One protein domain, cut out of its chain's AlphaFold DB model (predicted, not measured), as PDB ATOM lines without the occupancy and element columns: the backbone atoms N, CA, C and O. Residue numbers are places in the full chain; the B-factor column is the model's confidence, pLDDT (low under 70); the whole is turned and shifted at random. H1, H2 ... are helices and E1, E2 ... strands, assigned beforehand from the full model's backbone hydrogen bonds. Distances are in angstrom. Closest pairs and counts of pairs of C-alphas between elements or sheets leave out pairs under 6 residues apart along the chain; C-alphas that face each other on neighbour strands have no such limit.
ATOM      1  N   ALA A  37     266.097 279.598 278.261       60.22
ATOM      2  CA  ALA A  37     265.951 280.831 277.503       60.22
ATOM      3  C   ALA A  37     266.885 280.927 276.282       60.22
ATOM      4  O   ALA A  37     266.406 281.262 275.211       60.22
ATOM      5  N   THR A  38     268.170 280.569 276.391       76.12
ATOM      6  CA  THR A  38     269.141 280.611 275.279       76.12
ATOM      7  C   THR A  38     268.820 279.581 274.192       76.12
ATOM      8  O   THR A  38     268.879 279.883 273.005       76.12
ATOM      9  N   ARG A  39     268.454 278.348 274.568       80.44
ATOM     10  CA  ARG A  39     268.043 277.321 273.585       80.44
ATOM     11  C   ARG A  39     266.760 277.732 272.872       80.44
ATOM     12  O   ARG A  39     266.670 277.650 271.648       80.44
ATOM     13  N   SER A  40     265.792 278.196 273.659       76.62
ATOM     14  CA  SER A  40     264.513 278.681 273.149       76.62
ATOM     15  C   SER A  40     264.695 279.902 272.252       76.62
ATOM     16  O   SER A  40     264.048 279.956 271.212       76.62
ATOM     17  N   SER A  41     265.585 280.840 272.594       85.25
ATOM     18  CA  SER A  41     265.848 282.033 271.786       85.25
ATOM     19  C   SER A  41     266.529 281.679 270.471       85.25
ATOM     20  O   SER A  41     266.000 282.033 269.433       85.25
ATOM     21  N   ILE A  42     267.598 280.869 270.470       87.81
ATOM     22  CA  ILE A  42     268.269 280.435 269.227       87.81
ATOM     23  C   ILE A  42     267.267 279.819 268.246       87.81
ATOM     24  O   ILE A  42     267.287 280.117 267.050       87.81
ATOM     25  N   TRP A  43     266.387 278.948 268.745       91.75
ATOM     26  CA  TRP A  43     265.365 278.331 267.911       91.75
ATOM     27  C   TRP A  43     264.299 279.340 267.466       91.75
ATOM     28  O   TRP A  43     263.939 279.356 266.292       91.75
ATOM     29  N   SER A  44     263.810 280.192 268.368       88.88
ATOM     30  CA  SER A  44     262.751 281.168 268.075       88.88
ATOM     31  C   SER A  44     263.225 282.246 267.104       88.88
ATOM     32  O   SER A  44     262.560 282.470 266.098       88.88
ATOM     33  N   ASP A  45     264.418 282.803 267.306       89.38
ATOM     34  CA  ASP A  45     265.065 283.772 266.415       89.38
ATOM     35  C   ASP A  45     265.218 283.209 264.992       89.38
ATOM     36  O   ASP A  45     265.122 283.928 263.994       89.38
ATOM     37  N   ALA A  46     265.460 281.900 264.872       87.94
ATOM     38  CA  ALA A  46     265.519 281.238 263.577       87.94
ATOM     39  C   ALA A  46     264.130 281.077 262.934       87.94
ATOM     40  O   ALA A  46     264.018 281.159 261.710       87.94
ATOM     41  N   LEU A  47     263.077 280.874 263.734       88.94
ATOM     42  CA  LEU A  47     261.691 280.801 263.257       88.94
ATOM     43  C   LEU A  47     261.127 282.176 262.859       88.94
ATOM     44  O   LEU A  47     260.357 282.256 261.903       88.94
ATOM     45  N   GLU A  48     261.512 283.248 263.554       88.94
ATOM     46  CA  GLU A  48     261.046 284.623 263.306       88.94
ATOM     47  C   GLU A  48     261.442 285.158 261.923       88.94
ATOM     48  O   GLU A  48     260.774 286.032 261.374       88.94
ATOM     49  N   ARG A  49     262.468 284.570 261.299       82.50
ATOM     50  CA  ARG A  49     262.887 284.868 259.915       82.50
ATOM     51  C   ARG A  49     261.892 284.382 258.852       82.50
ATOM     52  O   ARG A  49     262.128 284.583 257.664       82.50
ATOM     53  N   GLY A  50     260.800 283.739 259.266       89.38
ATOM     54  CA  GLY A  50     259.860 283.058 258.385       89.38
ATOM     55  C   GLY A  50     260.375 281.673 258.005       89.38
ATOM     56  O   GLY A  50     261.566 281.472 257.756       89.38
ATOM     57  N   THR A  51     259.473 280.690 257.962       93.88
ATOM     58  CA  THR A  51     259.839 279.295 257.689       93.88
ATOM     59  C   THR A  51     259.101 278.711 256.499       93.88
ATOM     60  O   THR A  51     257.901 278.915 256.322       93.88
ATOM     61  N   ALA A  52     259.828 277.934 255.699       96.19
ATOM     62  CA  ALA A  52     259.253 277.022 254.724       96.19
ATOM     63  C   ALA A  52     259.281 275.604 255.310       96.19
ATOM     64  O   ALA A  52     260.303 274.907 255.271       96.19
ATOM     65  N   ASP A  53     258.156 275.195 255.889       97.56
ATOM     66  CA  ASP A  53     258.025 273.906 256.556       97.56
ATOM     67  C   ASP A  53     257.967 272.739 255.564       97.56
ATOM     68  O   ASP A  53     257.215 272.740 254.588       97.56
ATOM     69  N   ARG A  54     258.732 271.686 255.858       97.81
ATOM     70  CA  ARG A  54     258.724 270.407 255.145       97.81
ATOM     71  C   ARG A  54     258.515 269.281 256.152       97.81
ATOM     72  O   ARG A  54     259.329 269.087 257.048       97.81
ATOM     73  N   ALA A  55     257.448 268.509 255.981       97.00
ATOM     74  CA  ALA A  55     257.170 267.303 256.760       97.00
ATOM     75  C   ALA A  55     257.235 266.081 255.828       97.00
ATOM     76  O   ALA A  55     256.193 265.620 255.363       97.00
ATOM     77  N   PRO A  56     258.443 265.618 255.461       95.75
ATOM     78  CA  PRO A  56     258.598 264.555 254.479       95.75
ATOM     79  C   PRO A  56     258.014 263.228 254.974       95.75
ATOM     80  O   PRO A  56     258.067 262.920 256.168       95.75
ATOM     81  N   VAL A  57     257.524 262.424 254.029       92.94
ATOM     82  CA  VAL A  57     257.088 261.043 254.265       92.94
ATOM     83  C   VAL A  57     257.877 260.103 253.353       92.94
ATOM     84  O   VAL A  57     257.876 260.223 252.129       92.94
ATOM     85  N   GLY A  58     258.560 259.146 253.967       91.62
ATOM     86  CA  GLY A  58     259.476 258.213 253.329       91.62
ATOM     87  C   GLY A  58     260.891 258.770 253.147       91.62
ATOM     88  O   GLY A  58     261.122 259.970 252.995       91.62
ATOM     89  N   SER A  59     261.858 257.856 253.089       91.38
ATOM     90  CA  SER A  59     263.291 258.171 253.022       91.38
ATOM     91  C   SER A  59     263.681 259.067 251.842       91.38
ATOM     92  O   SER A  59     264.527 259.945 251.996       91.38
ATOM     93  N   ALA A  60     263.066 258.886 250.671       92.75
ATOM     94  CA  ALA A  60     263.364 259.699 249.493       92.75
ATOM     95  C   ALA A  60     262.975 261.172 249.700       92.75
ATOM     96  O   ALA A  60     263.775 262.068 249.430       92.75
ATOM     97  N   GLN A  61     261.776 261.425 250.237       95.19
ATOM     98  CA  GLN A  61     261.336 262.784 250.542       95.19
ATOM     99  C   GLN A  61     262.162 263.391 251.674       95.19
ATOM    100  O   GLN A  61     262.496 264.570 251.612       95.19
ATOM    101  N   THR A  62     262.542 262.595 252.679       95.81
ATOM    102  CA  THR A  62     263.408 263.051 253.774       95.81
ATOM    103  C   THR A  62     264.766 263.507 253.255       95.81
ATOM    104  O   THR A  62     265.194 264.617 253.562       95.81
ATOM    105  N   ALA A  63     265.410 262.702 252.406       95.81
ATOM    106  CA  ALA A  63     266.690 263.053 251.799       95.81
ATOM    107  C   ALA A  63     266.597 264.323 250.936       95.81
ATOM    108  O   ALA A  63     267.490 265.165 250.979       95.81
ATOM    109  N   ALA A  64     265.508 264.490 250.178       97.06
ATOM    110  CA  ALA A  64     265.286 265.694 249.381       97.06
ATOM    111  C   ALA A  64     265.040 266.934 250.260       97.06
ATOM    112  O   ALA A  64     265.603 267.998 250.003       97.06
ATOM    113  N   ALA A  65     264.236 266.804 251.318       97.81
ATOM    114  CA  ALA A  65     263.911 267.908 252.216       97.81
ATOM    115  C   ALA A  65     265.149 268.430 252.962       97.81
ATOM    116  O   ALA A  65     265.308 269.643 253.095       97.81
ATOM    117  N   LEU A  66     266.048 267.542 253.393       98.38
ATOM    118  CA  LEU A  66     267.257 267.901 254.147       98.38
ATOM    119  C   LEU A  66     268.365 268.544 253.294       98.38
ATOM    120  O   LEU A  66     269.328 269.074 253.845       98.38
ATOM    121  N   ARG A  67     268.222 268.558 251.963       97.88
ATOM    122  CA  ARG A  67     269.178 269.197 251.052       97.88
ATOM    123  C   ARG A  67     268.670 270.559 250.578       97.88
ATOM    124  O   ARG A  67     267.829 270.637 249.683       97.88
ATOM    125  N   ASN A  68     269.181 271.641 251.167       95.94
ATOM    126  CA  ASN A  68     268.761 273.016 250.884       95.94
ATOM    127  C   ASN A  68     269.900 273.893 250.342       95.94
ATOM    128  O   ASN A  68     270.169 274.959 250.875       95.94
ATOM    129  N   THR A  69     270.568 273.478 249.266       94.12
ATOM    130  CA  THR A  69     271.762 274.181 248.749       94.12
ATOM    131  C   THR A  69     271.519 275.638 248.339       94.12
ATOM    132  O   THR A  69     272.422 276.458 248.455       94.12
ATOM    133  N   ARG A  70     270.322 275.965 247.832       93.06
ATOM    134  CA  ARG A  70     269.993 277.290 247.267       93.06
ATOM    135  C   ARG A  70     269.283 278.230 248.242       93.06
ATOM    136  O   ARG A  70     269.099 279.395 247.913       93.06
ATOM    137  N   VAL A  77     263.664 280.492 256.062       95.81
ATOM    138  CA  VAL A  77     264.491 279.370 256.497       95.81
ATOM    139  C   VAL A  77     263.739 278.061 256.260       95.81
ATOM    140  O   VAL A  77     262.574 277.923 256.629       95.81
ATOM    141  N   ARG A  78     264.386 277.052 255.667       98.00
ATOM    142  CA  ARG A  78     263.763 275.723 255.574       98.00
ATOM    143  C   ARG A  78     263.733 275.079 256.953       98.00
ATOM    144  O   ARG A  78     264.791 274.902 257.556       98.00
ATOM    145  N   ARG A  79     262.556 274.625 257.388       98.25
ATOM    146  CA  ARG A  79     262.411 273.753 258.559       98.25
ATOM    147  C   ARG A  79     261.936 272.373 258.138       98.25
ATOM    148  O   ARG A  79     260.852 272.223 257.583       98.25
ATOM    149  N   VAL A  80     262.735 271.353 258.422       98.50
ATOM    150  CA  VAL A  80     262.395 269.954 258.165       98.50
ATOM    151  C   VAL A  80     261.944 269.305 259.464       98.50
ATOM    152  O   VAL A  80     262.725 269.192 260.402       98.50
ATOM    153  N   ILE A  81     260.685 268.879 259.517       97.94
ATOM    154  CA  ILE A  81     260.073 268.266 260.698       97.94
ATOM    155  C   ILE A  81     260.123 266.750 260.538       97.94
ATOM    156  O   ILE A  81     259.428 266.182 259.693       97.94
ATOM    157  N   LEU A  82     260.941 266.103 261.363       96.06
ATOM    158  CA  LEU A  82     261.137 264.660 261.383       96.06
ATOM    159  C   LEU A  82     260.345 264.055 262.544       96.06
ATOM    160  O   LEU A  82     260.485 264.459 263.698       96.06
ATOM    161  N   ARG A  83     259.482 263.092 262.233       93.56
ATOM    162  CA  ARG A  83     258.593 262.412 263.179       93.56
ATOM    163  C   ARG A  83     258.852 260.908 263.156       93.56
ATOM    164  O   ARG A  83     259.538 260.393 262.276       93.56
ATOM    165  N   ALA A  84     258.267 260.190 264.113       88.38
ATOM    166  CA  ALA A  84     258.404 258.736 264.197       88.38
ATOM    167  C   ALA A  84     257.884 258.004 262.944       88.38
ATOM    168  O   ALA A  84     258.408 256.955 262.582       88.38
ATOM    169  N   ASP A  85     256.886 258.567 262.267       87.69
ATOM    170  CA  ASP A  85     256.267 258.030 261.057       87.69
ATOM    171  C   ASP A  85     256.927 258.510 259.754       87.69
ATOM    172  O   ASP A  85     256.647 257.954 258.693       87.69
ATOM    173  N   THR A  86     257.855 259.472 259.812       86.94
ATOM    174  CA  THR A  86     258.536 260.020 258.628       86.94
ATOM    175  C   THR A  86     259.217 258.938 257.789       86.94
ATOM    176  O   THR A  86     259.267 259.080 256.575       86.94
ATOM    177  N   LEU A  87     259.716 257.843 258.372       83.12
ATOM    178  CA  LEU A  87     260.363 256.755 257.618       83.12
ATOM    179  C   LEU A  87     259.478 255.503 257.458       83.12
ATOM    180  O   LEU A  87     259.938 254.481 256.943       83.12
ATOM    181  N   GLY A  88     258.212 255.563 257.888       68.75
ATOM    182  CA  GLY A  88     257.428 254.368 258.212       68.75
ATOM    183  C   GLY A  88     258.059 253.606 259.387       68.75
ATOM    184  O   GLY A  88     259.079 254.027 259.918       68.75
ATOM    185  N   GLN A  89     257.513 252.456 259.799       59.22
ATOM    186  CA  GLN A  89     258.040 251.636 260.919       59.22
ATOM    187  C   GLN A  89     259.508 251.154 260.766       59.22
ATOM    188  O   GLN A  89     259.999 250.347 261.554       59.22
ATOM    189  N   ARG A  90     260.225 251.607 259.739       55.06
ATOM    190  CA  ARG A  90     261.606 251.249 259.454       55.06
ATOM    191  C   ARG A  90     262.533 252.231 260.162       55.06
ATOM    192  O   ARG A  90     262.783 253.330 259.680       55.06
ATOM    193  N   SER A  91     263.088 251.786 261.284       54.97
ATOM    194  CA  SER A  91     264.362 252.307 261.781       54.97
ATOM    195  C   SER A  91     265.400 252.173 260.665       54.97
ATOM    196  O   SER A  91     265.600 251.075 260.139       54.97
ATOM    197  N   THR A  92     266.022 253.277 260.251       59.47
ATOM    198  CA  THR A  92     267.064 253.228 259.223       59.47
ATOM    199  C   THR A  92     268.428 253.365 259.873       59.47
ATOM    200  O   THR A  92     268.706 254.353 260.546       59.47
ATOM    201  N   THR A  93     269.321 252.419 259.599       70.38
ATOM    202  CA  THR A  93     270.758 252.558 259.888       70.38
ATOM    203  C   THR A  93     271.448 253.579 258.978       70.38
ATOM    204  O   THR A  93     272.613 253.894 259.213       70.38
ATOM    205  N   ARG A  94     270.731 254.074 257.959       82.75
ATOM    206  CA  ARG A  94     271.181 255.031 256.949       82.75
ATOM    207  C   ARG A  94     271.335 256.440 257.522       82.75
ATOM    208  O   ARG A  94     270.447 256.919 258.224       82.75
ATOM    209  N   ASP A  95     272.396 257.107 257.085       90.44
ATOM    210  CA  ASP A  95     272.611 258.532 257.305       90.44
ATOM    211  C   ASP A  95     271.858 259.371 256.262       90.44
ATOM    212  O   ASP A  95     271.812 259.046 255.067       90.44
ATOM    213  N   PHE A  96     271.260 260.467 256.721       96.31
ATOM    214  CA  PHE A  96     270.685 261.495 255.868       96.31
ATOM    215  C   PHE A  96     271.604 262.705 255.815       96.31
ATOM    216  O   PHE A  96     271.853 263.343 256.838       96.31
ATOM    217  N   ASP A  97     272.041 263.050 254.608       98.19
ATOM    218  CA  ASP A  97     272.808 264.270 254.399       98.19
ATOM    219  C   ASP A  97     271.925 265.495 254.626       98.19
ATOM    220  O   ASP A  97     270.879 265.666 253.992       98.19
ATOM    221  N   VAL A  98     272.392 266.359 255.513       98.62
ATOM    222  CA  VAL A  98     271.851 267.680 255.784       98.62
ATOM    223  C   VAL A  98     272.771 268.689 255.117       98.62
ATOM    224  O   VAL A  98     273.977 268.705 255.368       98.62
ATOM    225  N   VAL A  99     272.202 269.516 254.245       98.19
ATOM    226  CA  VAL A  99     272.934 270.543 253.500       98.19
ATOM    227  C   VAL A  99     272.251 271.879 253.734       98.19
ATOM    228  O   VAL A  99     271.126 272.091 253.266       98.19
ATOM    229  N   GLY A 100     272.934 272.764 254.456       95.62
ATOM    230  CA  GLY A 100     272.526 274.155 254.607       95.62
ATOM    231  C   GLY A 100     272.732 274.951 253.312       95.62
ATOM    232  O   GLY A 100     273.532 274.550 252.458       95.62
ATOM    233  N   PRO A 101     272.010 276.067 253.137       95.56
ATOM    234  CA  PRO A 101     272.195 276.943 251.989       95.56
ATOM    235  C   PRO A 101     273.547 277.655 252.026       95.56
ATOM    236  O   PRO A 101     274.110 277.923 253.086       95.56
ATOM    237  N   SER A 102     274.072 277.990 250.847       92.69
ATOM    238  CA  SER A 102     275.365 278.675 250.710       92.69
ATOM    239  C   SER A 102     275.334 280.160 251.091       92.69
ATOM    240  O   SER A 102     276.369 280.815 251.080       92.69
ATOM    241  N   ASP A 103     274.160 280.710 251.388       91.19
ATOM    242  CA  ASP A 103     273.965 282.122 251.741       91.19
ATOM    243  C   ASP A 103     274.143 282.413 253.242       91.19
ATOM    244  O   ASP A 103     273.883 283.526 253.696       91.19
ATOM    245  N   GLY A 104     274.578 281.414 254.013       89.06
ATOM    246  CA  GLY A 104     274.855 281.535 255.442       89.06
ATOM    247  C   GLY A 104     273.627 281.410 256.343       89.06
ATOM    248  O   GLY A 104     273.789 281.348 257.560       89.06
ATOM    249  N   ARG A 105     272.405 281.330 255.797       93.88
ATOM    250  CA  ARG A 105     271.223 280.979 256.600       93.88
ATOM    251  C   ARG A 105     271.320 279.516 257.055       93.88
ATOM    252  O   ARG A 105     271.872 278.684 256.334       93.88
ATOM    253  N   PRO A 106     270.757 279.148 258.214       96.25
ATOM    254  CA  PRO A 106     270.696 277.747 258.597       96.25
ATOM    255  C   PRO A 106     269.642 276.981 257.787       96.25
ATOM    256  O   PRO A 106     268.698 277.558 257.249       96.25
ATOM    257  N   ILE A 107     269.744 275.655 257.767       98.00
ATOM    258  CA  ILE A 107     268.573 274.770 257.669       98.00
ATOM    259  C   ILE A 107     268.168 274.340 259.083       98.00
ATOM    260  O   ILE A 107     269.026 273.971 259.883       98.00
ATOM    261  N   LEU A 108     266.873 274.369 259.401       98.50
ATOM    262  CA  LEU A 108     266.364 273.866 260.679       98.50
ATOM    263  C   LEU A 108     265.932 272.415 260.522       98.50
ATOM    264  O   LEU A 108     265.155 272.084 259.626       98.50
ATOM    265  N   VAL A 109     266.392 271.554 261.421       98.56
ATOM    266  CA  VAL A 109     265.971 270.155 261.494       98.56
ATOM    267  C   VAL A 109     265.322 269.927 262.851       98.56
ATOM    268  O   VAL A 109     265.988 269.981 263.877       98.56
ATOM    269  N   ASP A 110     264.013 269.707 262.857       98.00
ATOM    270  CA  ASP A 110     263.186 269.538 264.052       98.00
ATOM    271  C   ASP A 110     262.845 268.053 264.226       98.00
ATOM    272  O   ASP A 110     261.936 267.526 263.578       98.00
ATOM    273  N   VAL A 111     263.619 267.355 265.055       96.81
ATOM    274  CA  VAL A 111     263.486 265.917 265.304       96.81
ATOM    275  C   VAL A 111     262.552 265.689 266.488       96.81
ATOM    276  O   VAL A 111     262.981 265.724 267.635       96.81
ATOM    277  N   ARG A 112     261.274 265.418 266.215       95.00
ATOM    278  CA  ARG A 112     260.212 265.258 267.230       95.00
ATOM    279  C   ARG A 112     259.889 263.809 267.591       95.00
ATOM    280  O   ARG A 112     259.088 263.536 268.477       95.00
ATOM    281  N   GLY A 113     260.435 262.855 266.851       90.50
ATOM    282  CA  GLY A 113     260.182 261.433 267.059       90.50
ATOM    283  C   GLY A 113     261.057 260.591 266.147       90.50
ATOM    284  O   GLY A 113     261.685 261.132 265.250       90.50
ATOM    285  N   GLY A 114     261.093 259.277 266.371       89.25
ATOM    286  CA  GLY A 114     261.931 258.357 265.597       89.25
ATOM    287  C   GLY A 114     263.429 258.488 265.886       89.25
ATOM    288  O   GLY A 114     263.863 259.343 266.663       89.25
ATOM    289  N   MET A 115     264.202 257.596 265.264       90.81
ATOM    290  CA  MET A 115     265.662 257.554 265.328       90.81
ATOM    291  C   MET A 115     266.235 257.913 263.961       90.81
ATOM    292  O   MET A 115     266.068 257.170 262.994       90.81
ATOM    293  N   PHE A 116     266.931 259.041 263.905       92.81
ATOM    294  CA  PHE A 116     267.585 259.562 262.717       92.81
ATOM    295  C   PHE A 116     269.090 259.642 262.933       92.81
ATOM    296  O   PHE A 116     269.577 259.999 264.010       92.81
ATOM    297  N   ARG A 117     269.822 259.330 261.866       94.88
ATOM    298  CA  ARG A 117     271.246 259.620 261.741       94.88
ATOM    299  C   ARG A 117     271.382 260.729 260.711       94.88
ATOM    300  O   ARG A 117     271.012 260.552 259.552       94.88
ATOM    301  N   LEU A 118     271.808 261.897 261.161       97.75
ATOM    302  CA  LEU A 118     271.932 263.103 260.353       97.75
ATOM    303  C   LEU A 118     273.413 263.385 260.132       97.75
ATOM    304  O   LEU A 118     274.179 263.391 261.094       97.75
ATOM    305  N   LYS A 119     273.811 263.642 258.889       98.12
ATOM    306  CA  LYS A 119     275.171 264.052 258.544       98.12
ATOM    307  C   LYS A 119     275.142 265.452 257.945       98.12
ATOM    308  O   LYS A 119     274.719 265.629 256.809       98.12
ATOM    309  N   VAL A 120     275.542 266.461 258.709       98.44
ATOM    310  CA  VAL A 120     275.682 267.837 258.223       98.44
ATOM    311  C   VAL A 120     276.927 267.892 257.349       98.44
ATOM    312  O   VAL A 120     278.041 267.796 257.851       98.44
ATOM    313  N   THR A 121     276.723 267.978 256.038       98.25
ATOM    314  CA  THR A 121     277.796 267.832 255.037       98.25
ATOM    315  C   THR A 121     278.311 269.162 254.506       98.25
ATOM    316  O   THR A 121     279.432 269.221 254.019       98.25
ATOM    317  N   SER A 122     277.516 270.231 254.594       97.19
ATOM    318  CA  SER A 122     277.943 271.587 254.236       97.19
ATOM    319  C   SER A 122     276.960 272.642 254.742       97.19
ATOM    320  O   SER A 122     275.780 272.350 254.975       97.19
ATOM    321  N   GLY A 123     277.422 273.892 254.810       96.44
ATOM    322  CA  GLY A 123     276.624 275.025 255.273       96.44
ATOM    323  C   GLY A 123     276.362 274.965 256.778       96.44
ATOM    324  O   GLY A 123     277.080 274.288 257.515       96.44
ATOM    325  N   HIS A 124     275.326 275.676 257.227       97.50
ATOM    326  CA  HIS A 124     274.915 275.698 258.631       97.50
ATOM    327  C   HIS A 124     273.605 274.932 258.836       97.50
ATOM    328  O   HIS A 124     272.629 275.145 258.113       97.50
ATOM    329  N   ALA A 125     273.566 274.052 259.835       98.38
ATOM    330  CA  ALA A 125     272.344 273.397 260.290       98.38
ATOM    331  C   ALA A 125     272.065 273.709 261.764       98.38
ATOM    332  O   ALA A 125     272.963 273.611 262.596       98.38
ATOM    333  N   ILE A 126     270.812 274.008 262.107       98.31
ATOM    334  CA  ILE A 126     270.346 274.015 263.498       98.31
ATOM    335  C   ILE A 126     269.472 272.781 263.696       98.31
ATOM    336  O   ILE A 126     268.398 272.665 263.105       98.31
ATOM    337  N   VAL A 127     269.932 271.840 264.514       98.38
ATOM    338  CA  VAL A 127     269.244 270.577 264.784       98.38
ATOM    339  C   VAL A 127     268.628 270.635 266.170       98.38
ATOM    340  O   VAL A 127     269.352 270.669 267.158       98.38
ATOM    341  N   ARG A 128     267.301 270.594 266.258       97.69
ATOM    342  CA  ARG A 128     266.571 270.431 267.514       97.69
ATOM    343  C   ARG A 128     266.196 268.968 267.712       97.69
ATOM    344  O   ARG A 128     265.518 268.379 266.877       97.69
ATOM    345  N   ALA A 129     266.631 268.391 268.822       95.38
ATOM    346  CA  ALA A 129     266.422 266.998 269.173       95.38
ATOM    347  C   ALA A 129     265.441 266.873 270.337       95.38
ATOM    348  O   ALA A 129     265.833 266.930 271.501       95.38
ATOM    349  N   ASP A 130     264.174 266.665 269.995       95.25
ATOM    350  CA  ASP A 130     263.054 266.459 270.914       95.25
ATOM    351  C   ASP A 130     262.366 265.104 270.666       95.25
ATOM    352  O   ASP A 130     261.145 264.971 270.653       95.25
ATOM    353  N   SER A 131     263.162 264.068 270.399       92.38
ATOM    354  CA  SER A 131     262.668 262.702 270.233       92.38
ATOM    355  C   SER A 131     262.958 261.891 271.486       92.38
ATOM    356  O   SER A 131     264.059 261.940 272.027       92.38
ATOM    357  N   GLY A 132     261.998 261.059 271.895       89.69
ATOM    358  CA  GLY A 132     262.216 260.043 272.932       89.69
ATOM    359  C   GLY A 132     263.192 258.925 272.525       89.69
ATOM    360  O   GLY A 132     263.518 258.077 273.349       89.69
ATOM    361  N   HIS A 133     263.662 258.900 271.272       89.38
ATOM    362  CA  HIS A 133     264.659 257.942 270.791       89.38
ATOM    363  C   HIS A 133     266.038 258.596 270.679       89.38
ATOM    364  O   HIS A 133     266.160 259.800 270.454       89.38
ATOM    365  N   GLY A 134     267.090 257.780 270.784       88.69
ATOM    366  CA  GLY A 134     268.457 258.234 270.548       88.69
ATOM    367  C   GLY A 134     268.659 258.653 269.097       88.69
ATOM    368  O   GLY A 134     268.346 257.881 268.201       88.69
ATOM    369  N   ASN A 135     269.196 259.847 268.871       92.31
ATOM    370  CA  ASN A 135     269.553 260.337 267.540       92.31
ATOM    371  C   ASN A 135     271.067 260.512 267.414       92.31
ATOM    372  O   ASN A 135     271.783 260.534 268.418       92.31
ATOM    373  N   VAL A 136     271.552 260.610 266.179       94.62
ATOM    374  CA  VAL A 136     272.967 260.861 265.888       94.62
ATOM    375  C   VAL A 136     273.083 262.052 264.949       94.62
ATOM    376  O   VAL A 136     272.407 262.090 263.922       94.62
ATOM    377  N   VAL A 137     273.971 262.985 265.275       97.50
ATOM    378  CA  VAL A 137     274.405 264.066 264.390       97.50
ATOM    379  C   VAL A 137     275.899 263.904 264.143       97.50
ATOM    380  O   VAL A 137     276.689 263.884 265.079       97.50
ATOM    381  N   THR A 138     276.283 263.784 262.880       97.81
ATOM    382  CA  THR A 138     277.670 263.904 262.428       97.81
ATOM    383  C   THR A 138     277.823 265.234 261.708       97.81
ATOM    384  O   THR A 138     276.965 265.582 260.900       97.81
ATOM    385  N   VAL A 139     278.885 265.978 261.985       98.25
ATOM    386  CA  VAL A 139     279.197 267.252 261.332       98.25
ATOM    387  C   VAL A 139     280.514 267.079 260.603       98.25
ATOM    388  O   VAL A 139     281.523 266.763 261.230       98.25
ATOM    389  N   SER A 140     280.467 267.207 259.281       98.12
ATOM    390  CA  SER A 140     281.621 266.992 258.420       98.12
ATOM    391  C   SER A 140     282.562 268.180 258.358       98.12
ATOM    392  O   SER A 140     282.217 269.286 258.777       98.12
ATOM    393  N   ASP A 141     283.744 267.929 257.802       96.00
ATOM    394  CA  ASP A 141     284.759 268.946 257.549       96.00
ATOM    395  C   ASP A 141     284.193 270.180 256.834       96.00
ATOM    396  O   ASP A 141     283.417 270.083 255.879       96.00
ATOM    397  N   GLY A 142     284.543 271.352 257.364       92.31
ATOM    398  CA  GLY A 142     284.076 272.657 256.905       92.31
ATOM    399  C   GLY A 142     282.585 272.948 257.116       92.31
ATOM    400  O   GLY A 142     282.120 274.014 256.705       92.31
ATOM    401  N   ALA A 143     281.813 272.042 257.727       97.31
ATOM    402  CA  ALA A 143     280.403 272.263 258.030       97.31
ATOM    403  C   ALA A 143     280.195 272.816 259.448       97.31
ATOM    404  O   ALA A 143     280.969 272.549 260.372       97.31
ATOM    405  N   THR A 144     279.094 273.550 259.623       97.88
ATOM    406  CA  THR A 144     278.723 274.149 260.907       97.88
ATOM    407  C   THR A 144     277.396 273.585 261.392       97.88
ATOM    408  O   THR A 144     276.425 273.503 260.635       97.88
ATOM    409  N   ALA A 145     277.306 273.250 262.677       97.94
ATOM    410  CA  ALA A 145     276.050 272.842 263.290       97.94
ATOM    411  C   ALA A 145     275.808 273.519 264.638       97.94
ATOM    412  O   ALA A 145     276.699 273.636 265.471       97.94
ATOM    413  N   THR A 146     274.558 273.884 264.891       97.56
ATOM    414  CA  THR A 146     274.065 274.185 266.233       97.56
ATOM    415  C   THR A 146     273.116 273.066 266.634       97.56
ATOM    416  O   THR A 146     272.098 272.850 265.981       97.56
ATOM    417  N   VAL A 147     273.436 272.319 267.683       96.81
ATOM    418  CA  VAL A 147     272.657 271.155 268.113       96.81
ATOM    419  C   VAL A 147     271.973 271.482 269.430       96.81
ATOM    420  O   VAL A 147     272.630 271.689 270.441       96.81
ATOM    421  N   LEU A 148     270.646 271.526 269.426       95.75
ATOM    422  CA  LEU A 148     269.806 271.802 270.584       95.75
ATOM    423  C   LEU A 148     269.187 270.485 271.050       95.75
ATOM    424  O   LEU A 148     268.283 269.959 270.407       95.75
ATOM    425  N   VAL A 149     269.671 269.935 272.156       93.94
ATOM    426  CA  VAL A 149     269.124 268.709 272.745       93.94
ATOM    427  C   VAL A 149     268.133 269.101 273.830       93.94
ATOM    428  O   VAL A 149     268.471 269.874 274.729       93.94
ATOM    429  N   GLU A 150     266.898 268.615 273.735       93.19
ATOM    430  CA  GLU A 150     265.884 268.870 274.759       93.19
ATOM    431  C   GLU A 150     266.145 268.064 276.040       93.19
ATOM    432  O   GLU A 150     267.029 267.207 276.095       93.19
ATOM    433  N   ASN A 151     265.388 268.365 277.096       90.06
ATOM    434  CA  ASN A 151     265.545 267.696 278.389       90.06
ATOM    435  C   ASN A 151     265.219 266.191 278.290       90.06
ATOM    436  O   ASN A 151     264.307 265.808 277.555       90.06
ATOM    437  N   ASP A 152     265.950 265.353 279.033       89.38
ATOM    438  CA  ASP A 152     265.815 263.882 279.040       89.38
ATOM    439  C   ASP A 152     265.859 263.246 277.630       89.38
ATOM    440  O   ASP A 152     265.272 262.196 277.348       89.38
ATOM    441  N   ARG A 153     266.536 263.901 276.674       92.25
ATOM    442  CA  ARG A 153     266.702 263.377 275.311       92.25
ATOM    443  C   ARG A 153     268.072 262.768 275.105       92.25
ATOM    444  O   ARG A 153     269.063 263.174 275.708       92.25
ATOM    445  N   LYS A 154     268.129 261.793 274.192       90.56
ATOM    446  CA  LYS A 154     269.376 261.128 273.814       90.56
ATOM    447  C   LYS A 154     269.867 261.596 272.443       90.56
ATOM    448  O   LYS A 154     269.186 261.402 271.438       90.56
ATOM    449  N   MET A 155     271.078 262.142 272.390       91.31
ATOM    450  CA  MET A 155     271.730 262.581 271.155       91.31
ATOM    451  C   MET A 155     273.224 262.271 271.201       91.31
ATOM    452  O   MET A 155     273.904 262.651 272.144       91.31
ATOM    453  N   SER A 156     273.736 261.600 270.171       92.75
ATOM    454  CA  SER A 156     275.179 261.416 269.988       92.75
ATOM    455  C   SER A 156     275.702 262.361 268.915       92.75
ATOM    456  O   SER A 156     275.060 262.541 267.882       92.75
ATOM    457  N   LEU A 157     276.870 262.944 269.155       94.75
ATOM    458  CA  LEU A 157     277.533 263.894 268.277       94.75
ATOM    459  C   LEU A 157     278.857 263.312 267.778       94.75
ATOM    460  O   LEU A 157     279.668 262.829 268.567       94.75
ATOM    461  N   ARG A 158     279.105 263.426 266.476       95.19
ATOM    462  CA  ARG A 158     280.436 263.292 265.887       95.19
ATOM    463  C   ARG A 158     280.806 264.595 265.190       95.19
ATOM    464  O   ARG A 158     280.044 265.066 264.355       95.19
ATOM    465  N   ALA A 159     281.961 265.149 265.516       94.94
ATOM    466  CA  ALA A 159     282.525 266.314 264.851       94.94
ATOM    467  C   ALA A 159     283.803 265.876 264.123       94.94
ATOM    468  O   ALA A 159     284.742 265.407 264.768       94.94
ATOM    469  N   GLU A 160     283.797 265.940 262.791       97.06
ATOM    470  CA  GLU A 160     284.959 265.632 261.944       97.06
ATOM    471  C   GLU A 160     285.936 266.828 261.926       97.06
ATOM    472  O   GLU A 160     285.552 267.945 262.291       97.06
ATOM    473  N   HIS A 161     287.195 266.604 261.531       93.81
ATOM    474  CA  HIS A 161     288.220 267.660 261.411       93.81
ATOM    475  C   HIS A 161     287.666 268.927 260.738       93.81
ATOM    476  O   HIS A 161     286.928 268.805 259.774       93.81
ATOM    477  N   GLY A 162     287.993 270.125 261.235       92.88
ATOM    478  CA  GLY A 162     287.587 271.393 260.611       92.88
ATOM    479  C   GLY A 162     286.108 271.774 260.767       92.88
ATOM    480  O   GLY A 162     285.716 272.866 260.356       92.88
ATOM    481  N   SER A 163     285.279 270.920 261.377       96.75
ATOM    482  CA  SER A 163     283.880 271.248 261.679       96.75
ATOM    483  C   SER A 163     283.742 272.228 262.851       96.75
ATOM    484  O   SER A 163     284.598 272.294 263.738       96.75
ATOM    485  N   VAL A 164     282.633 272.974 262.876       97.38
ATOM    486  CA  VAL A 164     282.268 273.866 263.989       97.38
ATOM    487  C   VAL A 164     280.923 273.446 264.567       97.38
ATOM    488  O   VAL A 164     279.920 273.399 263.853       97.38
ATOM    489  N   VAL A 165     280.876 273.154 265.866       95.88
ATOM    490  CA  VAL A 165     279.653 272.709 266.539       95.88
ATOM    491  C   VAL A 165     279.393 273.495 267.814       95.88
ATOM    492  O   VAL A 165     280.190 273.455 268.746       95.88
ATOM    493  N   ASP A 166     278.221 274.118 267.898       94.56
ATOM    494  CA  ASP A 166     277.669 274.604 269.160       94.56
ATOM    495  C   ASP A 166     276.620 273.610 269.672       94.56
ATOM    496  O   ASP A 166     275.523 273.499 269.121       94.56
ATOM    497  N   LEU A 167     276.947 272.863 270.723       92.94
ATOM    498  CA  LEU A 167     276.050 271.897 271.352       92.94
ATOM    499  C   LEU A 167     275.394 272.519 272.585       92.94
ATOM    500  O   LEU A 167     276.080 272.925 273.513       92.94
ATOM    501  N   PHE A 168     274.068 272.527 272.630       91.44
ATOM    502  CA  PHE A 168     273.273 272.979 273.763       91.44
ATOM    503  C   PHE A 168     272.470 271.816 274.344       91.44
ATOM    504  O   PHE A 168     271.444 271.424 273.787       91.44
ATOM    505  N   ALA A 169     272.924 271.270 275.468       89.12
ATOM    506  CA  ALA A 169     272.278 270.155 276.148       89.12
ATOM    507  C   ALA A 169     271.249 270.634 277.182       89.12
ATOM    508  O   ALA A 169     271.520 271.520 277.999       89.12
ATOM    509  N   GLY A 170     270.055 270.043 277.135       86.69
ATOM    510  CA  GLY A 170     269.032 270.194 278.162       86.69
ATOM    511  C   GLY A 170     269.354 269.450 279.449       86.69
ATOM    512  O   GLY A 170     270.328 268.706 279.534       86.69
ATOM    513  N   VAL A 171     268.504 269.654 280.453       84.25
ATOM    514  CA  VAL A 171     268.598 268.949 281.738       84.25
ATOM    515  C   VAL A 171     268.421 267.451 281.489       84.25
ATOM    516  O   VAL A 171     267.512 267.062 280.758       84.25
ATOM    517  N   ASP A 172     269.307 266.628 282.049       85.38
ATOM    518  CA  ASP A 172     269.315 265.164 281.903       85.38
ATOM    519  C   ASP A 172     269.391 264.649 280.453       85.38
ATOM    520  O   ASP A 172     269.110 263.478 280.171       85.38
ATOM    521  N   ALA A 173     269.783 265.505 279.501       87.56
ATOM    522  CA  ALA A 173     270.148 265.036 278.174       87.56
ATOM    523  C   ALA A 173     271.310 264.031 278.288       87.56
ATOM    524  O   ALA A 173     272.087 264.062 279.237       87.56
ATOM    525  N   ARG A 174     271.443 263.109 277.334       86.75
ATOM    526  CA  ARG A 174     272.512 262.096 277.357       86.75
ATOM    527  C   ARG A 174     272.994 261.711 275.969       86.75
ATOM    528  O   ARG A 174     272.264 261.840 274.990       86.75
ATOM    529  N   GLY A 175     274.197 261.158 275.878       87.19
ATOM    530  CA  GLY A 175     274.704 260.548 274.651       87.19
ATOM    531  C   GLY A 175     276.218 260.596 274.538       87.19
ATOM    532  O   GLY A 175     276.913 260.906 275.497       87.19
ATOM    533  N   TYR A 176     276.722 260.250 273.357       87.88
ATOM    534  CA  TYR A 176     278.158 260.130 273.108       87.88
ATOM    535  C   TYR A 176     278.677 261.317 272.310       87.88
ATOM    536  O   TYR A 176     277.971 261.833 271.447       87.88
ATOM    537  N   GLN A 177     279.920 261.715 272.557       89.75
ATOM    538  CA  GLN A 177     280.607 262.716 271.750       89.75
ATOM    539  C   GLN A 177     281.923 262.145 271.246       89.75
ATOM    540  O   GLN A 177     282.717 261.621 272.025       89.75
ATOM    541  N   HIS A 178     282.147 262.260 269.943       90.81
ATOM    542  CA  HIS A 178     283.421 261.966 269.309       90.81
ATOM    543  C   HIS A 178     283.872 263.202 268.538       90.81
ATOM    544  O   HIS A 178     283.203 263.621 267.594       90.81
ATOM    545  N   VAL A 179     284.986 263.793 268.951       92.31
ATOM    546  CA  VAL A 179     285.506 265.037 268.380       92.31
ATOM    547  C   VAL A 179     286.876 264.736 267.798       92.31
ATOM    548  O   VAL A 179     287.793 264.378 268.534       92.31
ATOM    549  N   GLU A 180     286.989 264.819 266.477       92.38
ATOM    550  CA  GLU A 180     288.262 264.655 265.785       92.38
ATOM    551  C   GLU A 180     289.169 265.868 266.030       92.38
ATOM    552  O   GLU A 180     288.709 266.986 266.271       92.38
ATOM    553  N   GLU A 181     290.480 265.644 265.966       89.44
ATOM    554  CA  GLU A 181     291.469 266.711 266.088       89.44
ATOM    555  C   GLU A 181     291.204 267.815 265.053       89.44
ATOM    556  O   GLU A 181     290.991 267.536 263.874       89.44
ATOM    557  N   GLY A 182     291.211 269.076 265.490       90.81
ATOM    558  CA  GLY A 182     290.935 270.237 264.640       90.81
ATOM    559  C   GLY A 182     289.452 270.576 264.456       90.81
ATOM    560  O   GLY A 182     289.154 271.587 263.825       90.81
ATOM    561  N   ALA A 183     288.523 269.791 265.007       94.69
ATOM    562  CA  ALA A 183     287.130 270.209 265.140       94.69
ATOM    563  C   ALA A 183     286.965 271.202 266.306       94.69
ATOM    564  O   ALA A 183     287.537 271.014 267.384       94.69
ATOM    565  N   LEU A 184     286.150 272.241 266.120       94.00
ATOM    566  CA  LEU A 184     285.809 273.200 267.168       94.00
ATOM    567  C   LEU A 184     284.423 272.883 267.728       94.00
ATOM    568  O   LEU A 184     283.413 273.149 267.081       94.00
ATOM    569  N   VAL A 185     284.366 272.358 268.951       91.19
ATOM    570  CA  VAL A 185     283.098 272.066 269.632       91.19
ATOM    571  C   VAL A 185     282.964 272.920 270.886       91.19
ATOM    572  O   VAL A 185     283.737 272.778 271.831       91.19
ATOM    573  N   THR A 186     281.946 273.778 270.911       89.81
ATOM    574  CA  THR A 186     281.518 274.506 272.106       89.81
ATOM    575  C   THR A 186     280.283 273.826 272.667       89.81
ATOM    576  O   THR A 186     279.211 273.872 272.071       89.81
ATOM    577  N   ALA A 187     280.408 273.212 273.836       83.75
ATOM    578  CA  ALA A 187     279.292 272.550 274.492       83.75
ATOM    579  C   ALA A 187     278.803 273.394 275.684       83.75
ATOM    580  O   ALA A 187     279.594 273.850 276.507       83.75
ATOM    581  N   ARG A 188     277.493 273.649 275.748       78.81
ATOM    582  CA  ARG A 188     276.805 274.433 276.781       78.81
ATOM    583  C   ARG A 188     275.619 273.632 277.307       78.81
ATOM    584  O   ARG A 188     274.918 272.985 276.538       78.81
ATOM    585  N   GLY A 189     275.357 273.696 278.604       60.75
ATOM    586  CA  GLY A 189     274.467 272.734 279.256       60.75
ATOM    587  C   GLY A 189     275.246 271.832 280.191       60.75
ATOM    588  O   GLY A 189     276.473 271.827 280.181       60.75
TER     589      GLY A 189
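What this domain is: This is residues 37 to 70 and 77 to 189 of the 201 residues of an uncharacterized protein of Frigoribacterium sp. MCBA15_019 (UniProt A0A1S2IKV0). The chain is wound in stacked turns, a flattened solenoid in which two twisted parallel sheets stand face to face as a sandwich: E1, E2, E4, E6, E8, E10 and E12 make the larger wall, and E3, E5, E7, E9 and E11 the smaller one. H1 lies across the outside of the larger wall, while H2 lies over E2 on the other face of that wall, next to E3 at one end of the smaller wall. The printed part has 147 residues, with two named helices and twelve named strands in the order H1, E1, H2, then E2 to E12; the class is mixed, helices and strands. The whole is compact, with a radius of gyration of the C-alphas of 13.8 A, and rounded, with spans of 35 by 34 by 30 A.

Where its parts are: H1 is residues 37 to 48, 15.5 A from first to last C-alpha, and begins with C-alpha 37 at (265.951, 280.831, 277.503). E1 is residues 51 to 54, and H2 is residues 59 to 65, 9.8 A long. After the cut, E2 is residues 77 to 82, 15.9 A long, with C-alpha 77 at (264.491, 279.370, 256.497). E3 is residues 95 to 99, E4 residues 106 to 111, E5 residues 117 to 122 and E6 residues 124 to 129, the last of these 16.1 A long. E7 is residues 135 to 139, E8 residues 144 to 149, E9 residues 155 to 159 and E10 residues 164 to 169; E8 and E10 are each 16.2 A long. E11 is residues 177 to 179, 6.4 A long, and E12 is residues 184 to 188, ending with C-alpha 188 at (276.805, 274.433, 276.781).

How they stand to each other: The larger sheet runs E1, E2, E4, E6, E8, E10, E12, with edge strands E1 and E12, and its neighbours are parallel. In it N 52 and O 77 of E1 and E2 are 2.9 A apart, N 80 and O 108 of E2 and E4 2.8 A, N 109 and O 126 of E4 and E6 2.8 A, N 127 and O 146 of E6 and E8 2.8 A, N 147 and O 166 of E8 and E10 2.8 A, and N 167 and O 186 of E10 and E12 2.8 A, each within hydrogen-bond range. The other sheet runs E3, E5, E7, E9, E11, also parallel, with N 98 and O 119 of E3 and E5 2.8 A apart, N 120 and O 138 of E5 and E7 2.8 A, N 139 and O 158 of E7 and E9 2.8 A, and N 178 and O 157 of E9 and E11 2.9 A. The two sheets form a sandwich, two sheets face to face: the parts that face each other are 9.2 A centre to centre, and the strands of the one stand at 11 degrees to those of the other. From E2 to E12 the chain changes sheet at each link. The closest C-alphas of E5 and E8, for instance, are those of Val 120 and Ala 145, 7.1 A apart. H1 is on the larger sheet at a height of 9.5 A over the sheet. It lies over E8 and, only just, over E4 and E6, each with 3 of its C-alphas. It runs slantwise to the strands, at 58 degrees to E8 on the local plane, only just short of across. The closest C-alphas of H1 and E8 are those of Arg 39 and Leu 148, 6.5 A apart. H2 is on the opposite face, at a height of 10.3 A over the sheet, over E2 and along it at 4 degrees on the local plane. It only grazes the other sheet; the closest C-alphas of H2 and E3 are those of Ala 63 and Phe 96, 5.9 A apart. H1 and H2 are apart. In H1 and H2 every O i to N i+4 pair is within hydrogen-bond range.

The domain as a whole: The two C-alphas farthest apart are those of Gln 89 and Gly 182, 38.0 A. Residues 71 to 76 are not printed, and C-alphas 70 and 77 are 10.9 A apart across this cut, in the link from H2 to E2. The link from E2 to E3, residues 83 to 94, is long. The mean pLDDT of the printed part is 91.3; it is under 70 at residue 37, residues 88 to 92 and residue 189.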